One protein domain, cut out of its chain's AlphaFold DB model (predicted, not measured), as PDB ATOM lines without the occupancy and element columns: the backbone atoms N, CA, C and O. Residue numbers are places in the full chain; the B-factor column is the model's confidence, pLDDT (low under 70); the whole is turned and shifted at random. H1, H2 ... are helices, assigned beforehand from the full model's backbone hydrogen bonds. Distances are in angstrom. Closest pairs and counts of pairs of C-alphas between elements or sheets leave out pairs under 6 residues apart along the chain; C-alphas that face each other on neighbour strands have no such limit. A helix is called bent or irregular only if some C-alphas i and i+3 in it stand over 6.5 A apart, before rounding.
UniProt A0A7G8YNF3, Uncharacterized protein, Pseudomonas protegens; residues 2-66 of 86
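AT A GLANCE: This is residues 2 to 66 of the 86 residues of an uncharacterized protein of Pseudomonas protegens (UniProt A0A7G8YNF3). One long helix, H1, sticks out as an arm that touches no other helix, and a long loop, residues 31 to 45, swings from its end round to a small helical hairpin of H2 and H3. The hairpin is a short head of two helices side by side, running opposite ways, and most of the length of the whole comes from the arm. The printed part has 65 residues with three named helices, in the order H1, H2, H3, and no named strand; its class is all helix. The whole is extended, with a radius of gyration of the C-alphas of 20.7 A, and flat in outline, spanning 61 by 36 by 16 A.

HOW THE PARTS SIT: From the first printed residue, residues 2 to 48 stand free; of these, 3 to 30 belong to H1 and 46 to 48 belong to H2, the helix of residues 46 to 55. H1 and H2 are apart. H3, residues 59 to 66, is also apart from H1. H2 and H3 touch, with 5 pairs of C-alphas within 8 A; the closest C-alphas of the two are those of Leu 53 and Asp 59, 5.6 A apart. Their lines stand at a shallow tilt of 25 degrees, and they run opposite ways as a helical hairpin, 11.1 A from centre to centre. In H1 and H2 every O i to N i+4 pair is within hydrogen-bond range; in H3 it is 0 of 4, with 2 of 5 O i to N i+3 pairs within range.

IN THESE COORDINATES: H1 runs from Arg 3, C-alpha at (5.147, 25.220, 17.681), to Arg 30, C-alpha at (9.560, -12.051, 33.991), 28 residues and 40.9 A from first to last C-alpha. H2 runs from Lys 46 to Ser 55, 10 residues and 14.3 A. H3 runs from Asp 59 to Glu 66, 8 residues and 12.5 A, and ends with its C-alpha at (-4.030, -17.467, 44.005). H3 is neither bent nor irregular, but only just: C-alphas 60 and 63 are 6.3 A apart.

THE WHOLE: The two C-alphas farthest apart are those of Asp 2 and Leu 41, at 61.9 A, while the first and last printed C-alphas, of Asp 2 and Glu 66, are 52.3 A apart. The printed part has no cut. The link from H1 to H2 is long, with 15 residues, and the link from H2 to H3 is tight, with 3 residues. The mean pLDDT of the printed part is 78.5; it is 93 in H1 and 68 in H3, and 21 printed residues are under 70, namely residues 31 to 47 and residues 63 to 66.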
ATOM      1  N   ASP A   2       3.585  24.133  13.195       91.19
ATOM      2  CA  ASP A   2       3.222  24.960  14.349       91.19
ATOM      3  C   ASP A   2       4.000  24.525  15.605       91.19
ATOM      4  O   ASP A   2       4.290  23.340  15.793       91.19
ATOM      5  N   ARG A   3       4.347  25.482  16.472       88.75
ATOM      6  CA  ARG A   3       5.147  25.220  17.681       88.75
ATOM      7  C   ARG A   3       4.443  24.249  18.632       88.75
ATOM      8  O   ARG A   3       5.119  23.452  19.276       88.75
ATOM      9  N   LYS A   4       3.106  24.275  18.699       89.81
ATOM     10  CA  LYS A   4       2.338  23.335  19.526       89.81
ATOM     11  C   LYS A   4       2.371  21.931  18.939       89.81
ATOM     12  O   LYS A   4       2.492  20.968  19.683       89.81
ATOM     13  N   THR A   5       2.333  21.805  17.610       93.06
ATOM     14  CA  THR A   5       2.470  20.506  16.934       93.06
ATOM     15  C   THR A   5       3.791  19.834  17.292       93.06
ATOM     16  O   THR A   5       3.789  18.649  17.607       93.06
ATOM     17  N   GLN A   6       4.898  20.582  17.314       93.69
ATOM     18  CA  GLN A   6       6.192  20.030  17.722       93.69
ATOM     19  C   GLN A   6       6.174  19.557  19.182       93.69
ATOM     20  O   GLN A   6       6.616  18.451  19.466       93.69
ATOM     21  N   GLN A   7       5.596  20.349  20.090       94.50
ATOM     22  CA  GLN A   7       5.490  19.980  21.506       94.50
ATOM     23  C   GLN A   7       4.691  18.689  21.717       94.50
ATOM     24  O   GLN A   7       5.124  17.827  22.476       94.50
ATOM     25  N   TYR A   8       3.568  18.516  21.011       95.75
ATOM     26  CA  TYR A   8       2.797  17.275  21.085       95.75
ATOM     27  C   TYR A   8       3.577  16.074  20.551       95.75
ATOM     28  O   TYR A   8       3.520  14.998  21.140       95.75
ATOM     29  N   LEU A   9       4.322  16.240  19.455       96.50
ATOM     30  CA  LEU A   9       5.145  15.162  18.905       96.50
ATOM     31  C   LEU A   9       6.272  14.763  19.863       96.50
ATOM     32  O   LEU A   9       6.507  13.571  20.056       96.50
ATOM     33  N   ASP A  10       6.917  15.740  20.501       96.38
ATOM     34  CA  ASP A  10       7.971  15.497  21.485       96.38
ATOM     35  C   ASP A  10       7.418  14.762  22.718       96.38
ATOM     36  O   ASP A  10       8.030  13.810  23.207       96.38
ATOM     37  N   GLU A  11       6.233  15.150  23.191       97.25
ATOM     38  CA  GLU A  11       5.565  14.508  24.323       97.25
ATOM     39  C   GLU A  11       5.121  13.074  23.988       97.25
ATOM     40  O   GLU A  11       5.374  12.146  24.759       97.25
ATOM     41  N   ILE A  12       4.546  12.852  22.802       97.38
ATOM     42  CA  ILE A  12       4.196  11.507  22.320       97.38
ATOM     43  C   ILE A  12       5.448  10.627  22.254       97.38
ATOM     44  O   ILE A  12       5.435   9.493  22.741       97.38
ATOM     45  N   TYR A  13       6.539  11.146  21.689       97.75
ATOM     46  CA  TYR A  13       7.798  10.416  21.587       97.75
ATOM     47  C   TYR A  13       8.374  10.076  22.968       97.75
ATOM     48  O   TYR A  13       8.816   8.946  23.204       97.75
ATOM     49  N   PHE A  14       8.320  11.024  23.905       98.06
ATOM     50  CA  PHE A  14       8.734  10.808  25.288       98.06
ATOM     51  C   PHE A  14       7.960   9.652  25.936       98.06
ATOM     52  O   PHE A  14       8.576   8.709  26.446       98.06
ATOM     53  N   TRP A  15       6.627   9.670  25.860       97.94
ATOM     54  CA  TRP A  15       5.784   8.639  26.471       97.94
ATOM     55  C   TRP A  15       5.963   7.264  25.823       97.94
ATOM     56  O   TRP A  15       6.025   6.254  26.529       97.94
ATOM     57  N   GLN A  16       6.120   7.201  24.499       97.94
ATOM     58  CA  GLN A  16       6.411   5.946  23.802       97.94
ATOM     59  C   GLN A  16       7.736   5.335  24.267       97.94
ATOM     60  O   GLN A  16       7.802   4.137  24.558       97.94
ATOM     61  N   LYS A  17       8.780   6.159  24.400       97.75
ATOM     62  CA  LYS A  17      10.094   5.712  24.869       97.75
ATOM     63  C   LYS A  17      10.065   5.263  26.330       97.75
ATOM     64  O   LYS A  17      10.677   4.249  26.664       97.75
ATOM     65  N   ALA A  18       9.343   5.978  27.191       97.38
ATOM     66  CA  ALA A  18       9.153   5.589  28.587       97.38
ATOM     67  C   ALA A  18       8.430   4.236  28.698       97.38
ATOM     68  O   ALA A  18       8.892   3.345  29.411       97.38
ATOM     69  N   ARG A  19       7.355   4.040  27.922       97.38
ATOM     70  CA  ARG A  19       6.614   2.773  27.864       97.38
ATOM     71  C   ARG A  19       7.494   1.610  27.408       97.38
ATOM     72  O   ARG A  19       7.442   0.551  28.024       97.38
ATOM     73  N   ALA A  20       8.296   1.793  26.359       97.00
ATOM     74  CA  ALA A  20       9.182   0.743  25.857       97.00
ATOM     75  C   ALA A  20      10.169   0.262  26.934       97.00
ATOM     76  O   ALA A  20      10.298  -0.938  27.147       97.00
ATOM     77  N   ARG A  21      10.780   1.192  27.680       96.81
ATOM     78  CA  ARG A  21      11.691   0.864  28.791       96.81
ATOM     79  C   ARG A  21      10.999   0.110  29.922       96.81
ATOM     80  O   ARG A  21      11.564  -0.833  30.458       96.81
ATOM     81  N   LEU A  22       9.782   0.512  30.286       96.25
ATOM     82  CA  LEU A  22       9.016  -0.193  31.318       96.25
ATOM     83  C   LEU A  22       8.679  -1.624  30.890       96.25
ATOM     84  O   LEU A  22       8.774  -2.537  31.704       96.25
ATOM     85  N   LEU A  23       8.320  -1.827  29.621       95.31
ATOM     86  CA  LEU A  23       8.058  -3.162  29.083       95.31
ATOM     87  C   LEU A  23       9.324  -4.021  29.025       95.31
ATOM     88  O   LEU A  23       9.260  -5.204  29.338       95.31
ATOM     89  N   GLU A  24      10.466  -3.433  28.675       93.81
ATOM     90  CA  GLU A  24      11.762  -4.112  28.690       93.81
ATOM     91  C   GLU A  24      12.143  -4.563  30.109       93.81
ATOM     92  O   GLU A  24      12.478  -5.725  30.318       93.81
ATOM     93  N   LEU A  25      12.003  -3.681  31.103       91.38
ATOM     94  CA  LEU A  25      12.238  -4.020  32.509       91.38
ATOM     95  C   LEU A  25      11.262  -5.091  33.012       91.38
ATOM     96  O   LEU A  25      11.663  -6.011  33.719       91.38
ATOM     97  N   ALA A  26       9.988  -5.007  32.625       88.50
ATOM     98  CA  ALA A  26       8.999  -6.022  32.970       88.50
ATOM     99  C   ALA A  26       9.332  -7.386  32.344       88.50
ATOM    100  O   ALA A  26       9.135  -8.413  32.987       88.50
ATOM    101  N   ALA A  27       9.861  -7.408  31.116       87.62
ATOM    102  CA  ALA A  27      10.329  -8.634  30.476       87.62
ATOM    103  C   ALA A  27      11.546  -9.221  31.207       87.62
ATOM    104  O   ALA A  27      11.557 -10.416  31.486       87.62
ATOM    105  N   GLN A  28      12.510  -8.384  31.603       85.06
ATOM    106  CA  GLN A  28      13.676  -8.811  32.387       85.06
ATOM    107  C   GLN A  28      13.290  -9.391  33.753       85.06
ATOM    108  O   GLN A  28      13.895 -10.356  34.199       85.06
ATOM    109  N   LEU A  29      12.273  -8.830  34.413       81.44
ATOM    110  CA  LEU A  29      11.749  -9.364  35.676       81.44
ATOM    111  C   LEU A  29      10.940 -10.654  35.495       81.44
ATOM    112  O   LEU A  29      10.797 -11.423  36.442       81.44
ATOM    113  N   ARG A  30      10.364 -10.866  34.306       73.94
ATOM    114  CA  ARG A  30       9.560 -12.051  33.991       73.94
ATOM    115  C   ARG A  30      10.418 -13.246  33.595       73.94
ATOM    116  O   ARG A  30       9.967 -14.373  33.789       73.94
ATOM    117  N   GLU A  31      11.602 -13.027  33.034       67.81
ATOM    118  CA  GLU A  31      12.524 -14.121  32.742       67.81
ATOM    119  C   GLU A  31      13.067 -14.689  34.062       67.81
ATOM    120  O   GLU A  31      13.769 -13.984  34.794       67.81
ATOM    121  N   PRO A  32      12.744 -15.949  34.414       63.16
ATOM    122  CA  PRO A  32      13.402 -16.591  35.537       63.16
ATOM    123  C   PRO A  32      14.904 -16.676  35.228       63.16
ATOM    124  O   PRO A  32      15.273 -16.912  34.072       63.16
ATOM    125  N   PRO A  33      15.790 -16.484  36.223       63.34
ATOM    126  CA  PRO A  33      17.222 -16.609  35.993       63.34
ATOM    127  C   PRO A  33      17.517 -17.980  35.362       63.34
ATOM    128  O   PRO A  33      16.908 -18.970  35.783       63.34
ATOM    129  N   PRO A  34      18.430 -18.069  34.374       57.53
ATOM    130  CA  PRO A  34      18.801 -19.335  33.757       57.53
ATOM    131  C   PRO A  34      19.607 -20.156  34.770       57.53
ATOM    132  O   PRO A  34      20.835 -20.136  34.798       57.53
ATOM    133  N   GLY A  35      18.890 -20.835  35.657       62.03
ATOM    134  CA  GLY A  35      19.391 -21.822  36.598       62.03
ATOM    135  C   GLY A  35      18.731 -23.175  36.325       62.03
ATOM    136  O   GLY A  35      17.661 -23.216  35.712       62.03
ATOM    137  N   PRO A  36      19.350 -24.294  36.737       50.28
ATOM    138  CA  PRO A  36      18.790 -25.623  36.525       50.28
ATOM    139  C   PRO A  36      17.385 -25.708  37.135       50.28
ATOM    140  O   PRO A  36      17.212 -25.470  38.329       50.28
ATOM    141  N   LEU A  37      16.387 -26.026  36.307       57.31
ATOM    142  CA  LEU A  37      15.027 -26.332  36.744       57.31
ATOM    143  C   LEU A  37      15.039 -27.672  37.494       57.31
ATOM    144  O   LEU A  37      14.842 -28.730  36.903       57.31
ATOM    145  N   GLU A  38      15.299 -27.618  38.797       48.34
ATOM    146  CA  GLU A  38      14.948 -28.690  39.728       48.34
ATOM    147  C   GLU A  38      13.419 -28.714  39.931       48.34
ATOM    148  O   GLU A  38      12.772 -27.660  39.956       48.34
ATOM    149  N   PRO A  39      12.807 -29.905  40.040       50.28
ATOM    150  CA  PRO A  39      11.362 -30.052  40.062       50.28
ATOM    151  C   PRO A  39      10.790 -29.590  41.409       50.28
ATOM    152  O   PRO A  39      11.182 -30.086  42.458       50.28
ATOM    153  N   ALA A  40       9.833 -28.660  41.354       52.41
ATOM    154  CA  ALA A  40       8.787 -28.413  42.352       52.41
ATOM    155  C   ALA A  40       9.135 -28.755  43.820       52.41
ATOM    156  O   ALA A  40       8.580 -29.685  44.404       52.41
ATOM    157  N   LEU A  41       9.990 -27.949  44.449       46.97
ATOM    158  CA  LEU A  41      10.059 -27.857  45.906       46.97
ATOM    159  C   LEU A  41       9.397 -26.549  46.332       46.97
ATOM    160  O   LEU A  41       9.660 -25.498  45.750       46.97
ATOM    161  N   ALA A  42       8.474 -26.671  47.287       52.75
ATOM    162  CA  ALA A  42       7.642 -25.619  47.856       52.75
ATOM    163  C   ALA A  42       8.325 -24.248  47.829       52.75
ATOM    164  O   ALA A  42       9.414 -24.097  48.370       52.75
ATOM    165  N   ASN A  43       7.676 -23.276  47.182       51.16
ATOM    166  CA  ASN A  43       8.185 -21.923  47.003       51.16
ATOM    167  C   ASN A  43       8.553 -21.327  48.379       51.16
ATOM    168  O   ASN A  43       7.647 -20.913  49.109       51.16
ATOM    169  N   PRO A  44       9.848 -21.270  48.753       54.31
ATOM    170  CA  PRO A  44      10.264 -20.885  50.103       54.31
ATOM    171  C   PRO A  44      10.020 -19.392  50.370       54.31
ATOM    172  O   PRO A  44      10.205 -18.916  51.483       54.31
ATOM    173  N   ALA A  45       9.594 -18.642  49.347       58.66
ATOM    174  CA  ALA A  45       9.214 -17.241  49.437       58.66
ATOM    175  C   ALA A  45       7.726 -17.021  49.777       58.66
ATOM    176  O   ALA A  45       7.327 -15.876  49.984       58.66
ATOM    177  N   LYS A  46       6.896 -18.076  49.829       59.19
ATOM    178  CA  LYS A  46       5.459 -17.932  50.121       59.19
ATOM    179  C   LYS A  46       5.196 -17.712  51.617       59.19
ATOM    180  O   LYS A  46       4.487 -16.775  51.961       59.19
ATOM    181  N   GLU A  47       5.862 -18.476  52.484       62.34
ATOM    182  CA  GLU A  47       5.801 -18.300  53.945       62.34
ATOM    183  C   GLU A  47       6.223 -16.891  54.423       62.34
ATOM    184  O   GLU A  47       5.424 -16.253  55.106       62.34
ATOM    185  N   PRO A  48       7.381 -16.319  54.023       71.62
ATOM    186  CA  PRO A  48       7.779 -14.990  54.503       71.62
ATOM    187  C   PRO A  48       6.883 -13.856  53.982       71.62
ATOM    188  O   PRO A  48       6.764 -12.814  54.626       71.62
ATOM    189  N   LEU A  49       6.258 -14.032  52.814       76.12
ATOM    190  CA  LEU A  49       5.304 -13.062  52.283       76.12
ATOM    191  C   LEU A  49       3.977 -13.116  53.048       76.12
ATOM    192  O   LEU A  49       3.427 -12.066  53.376       76.12
ATOM    193  N   ASP A  50       3.485 -14.317  53.349       78.81
ATOM    194  CA  ASP A  50       2.252 -14.509  54.110       78.81
ATOM    195  C   ASP A  50       2.397 -13.976  55.548       78.81
ATOM    196  O   ASP A  50       1.510 -13.262  56.023       78.81
ATOM    197  N   ASP A  51       3.546 -14.197  56.196       80.94
ATOM    198  CA  ASP A  51       3.854 -13.643  57.523       80.94
ATOM    199  C   ASP A  51       3.884 -12.104  57.517       80.94
ATOM    200  O   ASP A  51       3.356 -11.448  58.423       80.94
ATOM    201  N   LEU A  52       4.460 -11.499  56.471       80.19
ATOM    202  CA  LEU A  52       4.489 -10.046  56.318       80.19
ATOM    203  C   LEU A  52       3.080  -9.477  56.106       80.19
ATOM    204  O   LEU A  52       2.710  -8.501  56.762       80.19
ATOM    205  N   LEU A  53       2.287 -10.091  55.225       86.38
ATOM    206  CA  LEU A  53       0.905  -9.681  54.965       86.38
ATOM    207  C   LEU A  53       0.056  -9.767  56.234       86.38
ATOM    208  O   LEU A  53      -0.702  -8.836  56.508       86.38
ATOM    209  N   HIS A  54       0.247 -10.815  57.035       83.50
ATOM    210  CA  HIS A  54      -0.434 -10.971  58.311       83.50
ATOM    211  C   HIS A  54      -0.018  -9.892  59.320       83.50
ATOM    212  O   HIS A  54      -0.869  -9.221  59.903       83.50
ATOM    213  N   SER A  55       1.291  -9.637  59.467       86.19
ATOM    214  CA  SER A  55       1.808  -8.607  60.386       86.19
ATOM    215  C   SER A  55       1.323  -7.190  60.051       86.19
ATOM    216  O   SER A  55       1.168  -6.349  60.935       86.19
ATOM    217  N   CYS A  56       1.052  -6.934  58.770       83.75
ATOM    218  CA  CYS A  56       0.588  -5.650  58.257       83.75
ATOM    219  C   CYS A  56      -0.944  -5.566  58.108       83.75
ATOM    220  O   CYS A  56      -1.448  -4.530  57.674       83.75
ATOM    221  N   GLY A  57      -1.693  -6.624  58.446       84.56
ATOM    222  CA  GLY A  57      -3.157  -6.671  58.324       84.56
ATOM    223  C   GLY A  57      -3.668  -6.650  56.876       84.56
ATOM    224  O   GLY A  57      -4.784  -6.202  56.611       84.56
ATOM    225  N   LEU A  58      -2.853  -7.108  55.924       85.44
ATOM    226  CA  LEU A  58      -3.123  -7.107  54.482       85.44
ATOM    227  C   LEU A  58      -3.559  -8.484  53.953       85.44
ATOM    228  O   LEU A  58      -3.462  -8.752  52.753       85.44
ATOM    229  N   ASP A  59      -4.104  -9.342  54.818       82.00
ATOM    230  CA  ASP A  59      -4.547 -10.706  54.485       82.00
ATOM    231  C   ASP A  59      -5.531 -10.761  53.297       82.00
ATOM    232  O   ASP A  59      -5.601 -11.748  52.562       82.00
ATOM    233  N   ALA A  60      -6.282  -9.679  53.057       78.44
ATOM    234  CA  ALA A  60      -7.218  -9.574  51.939       78.44
ATOM    235  C   ALA A  60      -6.538  -9.656  50.556       78.44
ATOM    236  O   ALA A  60      -7.176 -10.112  49.603       78.44
ATOM    237  N   LEU A  61      -5.263  -9.260  50.446       72.25
ATOM    238  CA  LEU A  61      -4.490  -9.314  49.199       72.25
ATOM    239  C   LEU A  61      -4.023 -10.736  48.851       72.25
ATOM    240  O   LEU A  61      -3.768 -11.017  47.679       72.25
ATOM    241  N   ARG A  62      -3.998 -11.657  49.825       70.19
ATOM    242  CA  ARG A  62      -3.585 -13.058  49.629       70.19
ATOM    243  C   ARG A  62      -4.458 -13.802  48.615       70.19
ATOM    244  O   ARG A  62      -3.969 -14.628  47.860       70.19
ATOM    245  N   ARG A  63      -5.756 -13.485  48.548       63.41
ATOM    246  CA  ARG A  63      -6.690 -14.142  47.613       63.41
ATOM    247  C   ARG A  63      -6.446 -13.764  46.148       63.41
ATOM    248  O   ARG A  63      -6.760 -14.545  45.257       63.41
ATOM    249  N   GLY A  64      -5.881 -12.583  45.887       59.09
ATOM    250  CA  GLY A  64      -5.624 -12.112  44.523       59.09
ATOM    251  C   GLY A  64      -4.458 -12.830  43.838       59.09
ATOM    252  O   GLY A  64      -4.470 -12.979  42.619       59.09
ATOM    253  N   SER A  65      -3.472 -13.308  44.606       58.28
ATOM    254  CA  SER A  65      -2.305 -14.018  44.064       58.28
ATOM    255  C   SER A  65      -2.624 -15.461  43.665       58.28
ATOM    256  O   SER A  65      -2.069 -15.956  42.689       58.28
ATOM    257  N   GLU A  66      -3.566 -16.115  44.348       57.91
ATOM    258  CA  GLU A  66      -4.030 -17.467  44.005       57.91
ATOM    259  C   GLU A  66      -4.902 -17.479  42.740       57.91
ATOM    260  O   GLU A  66      -4.863 -18.433  41.968       57.91
TER     261      GLU A  66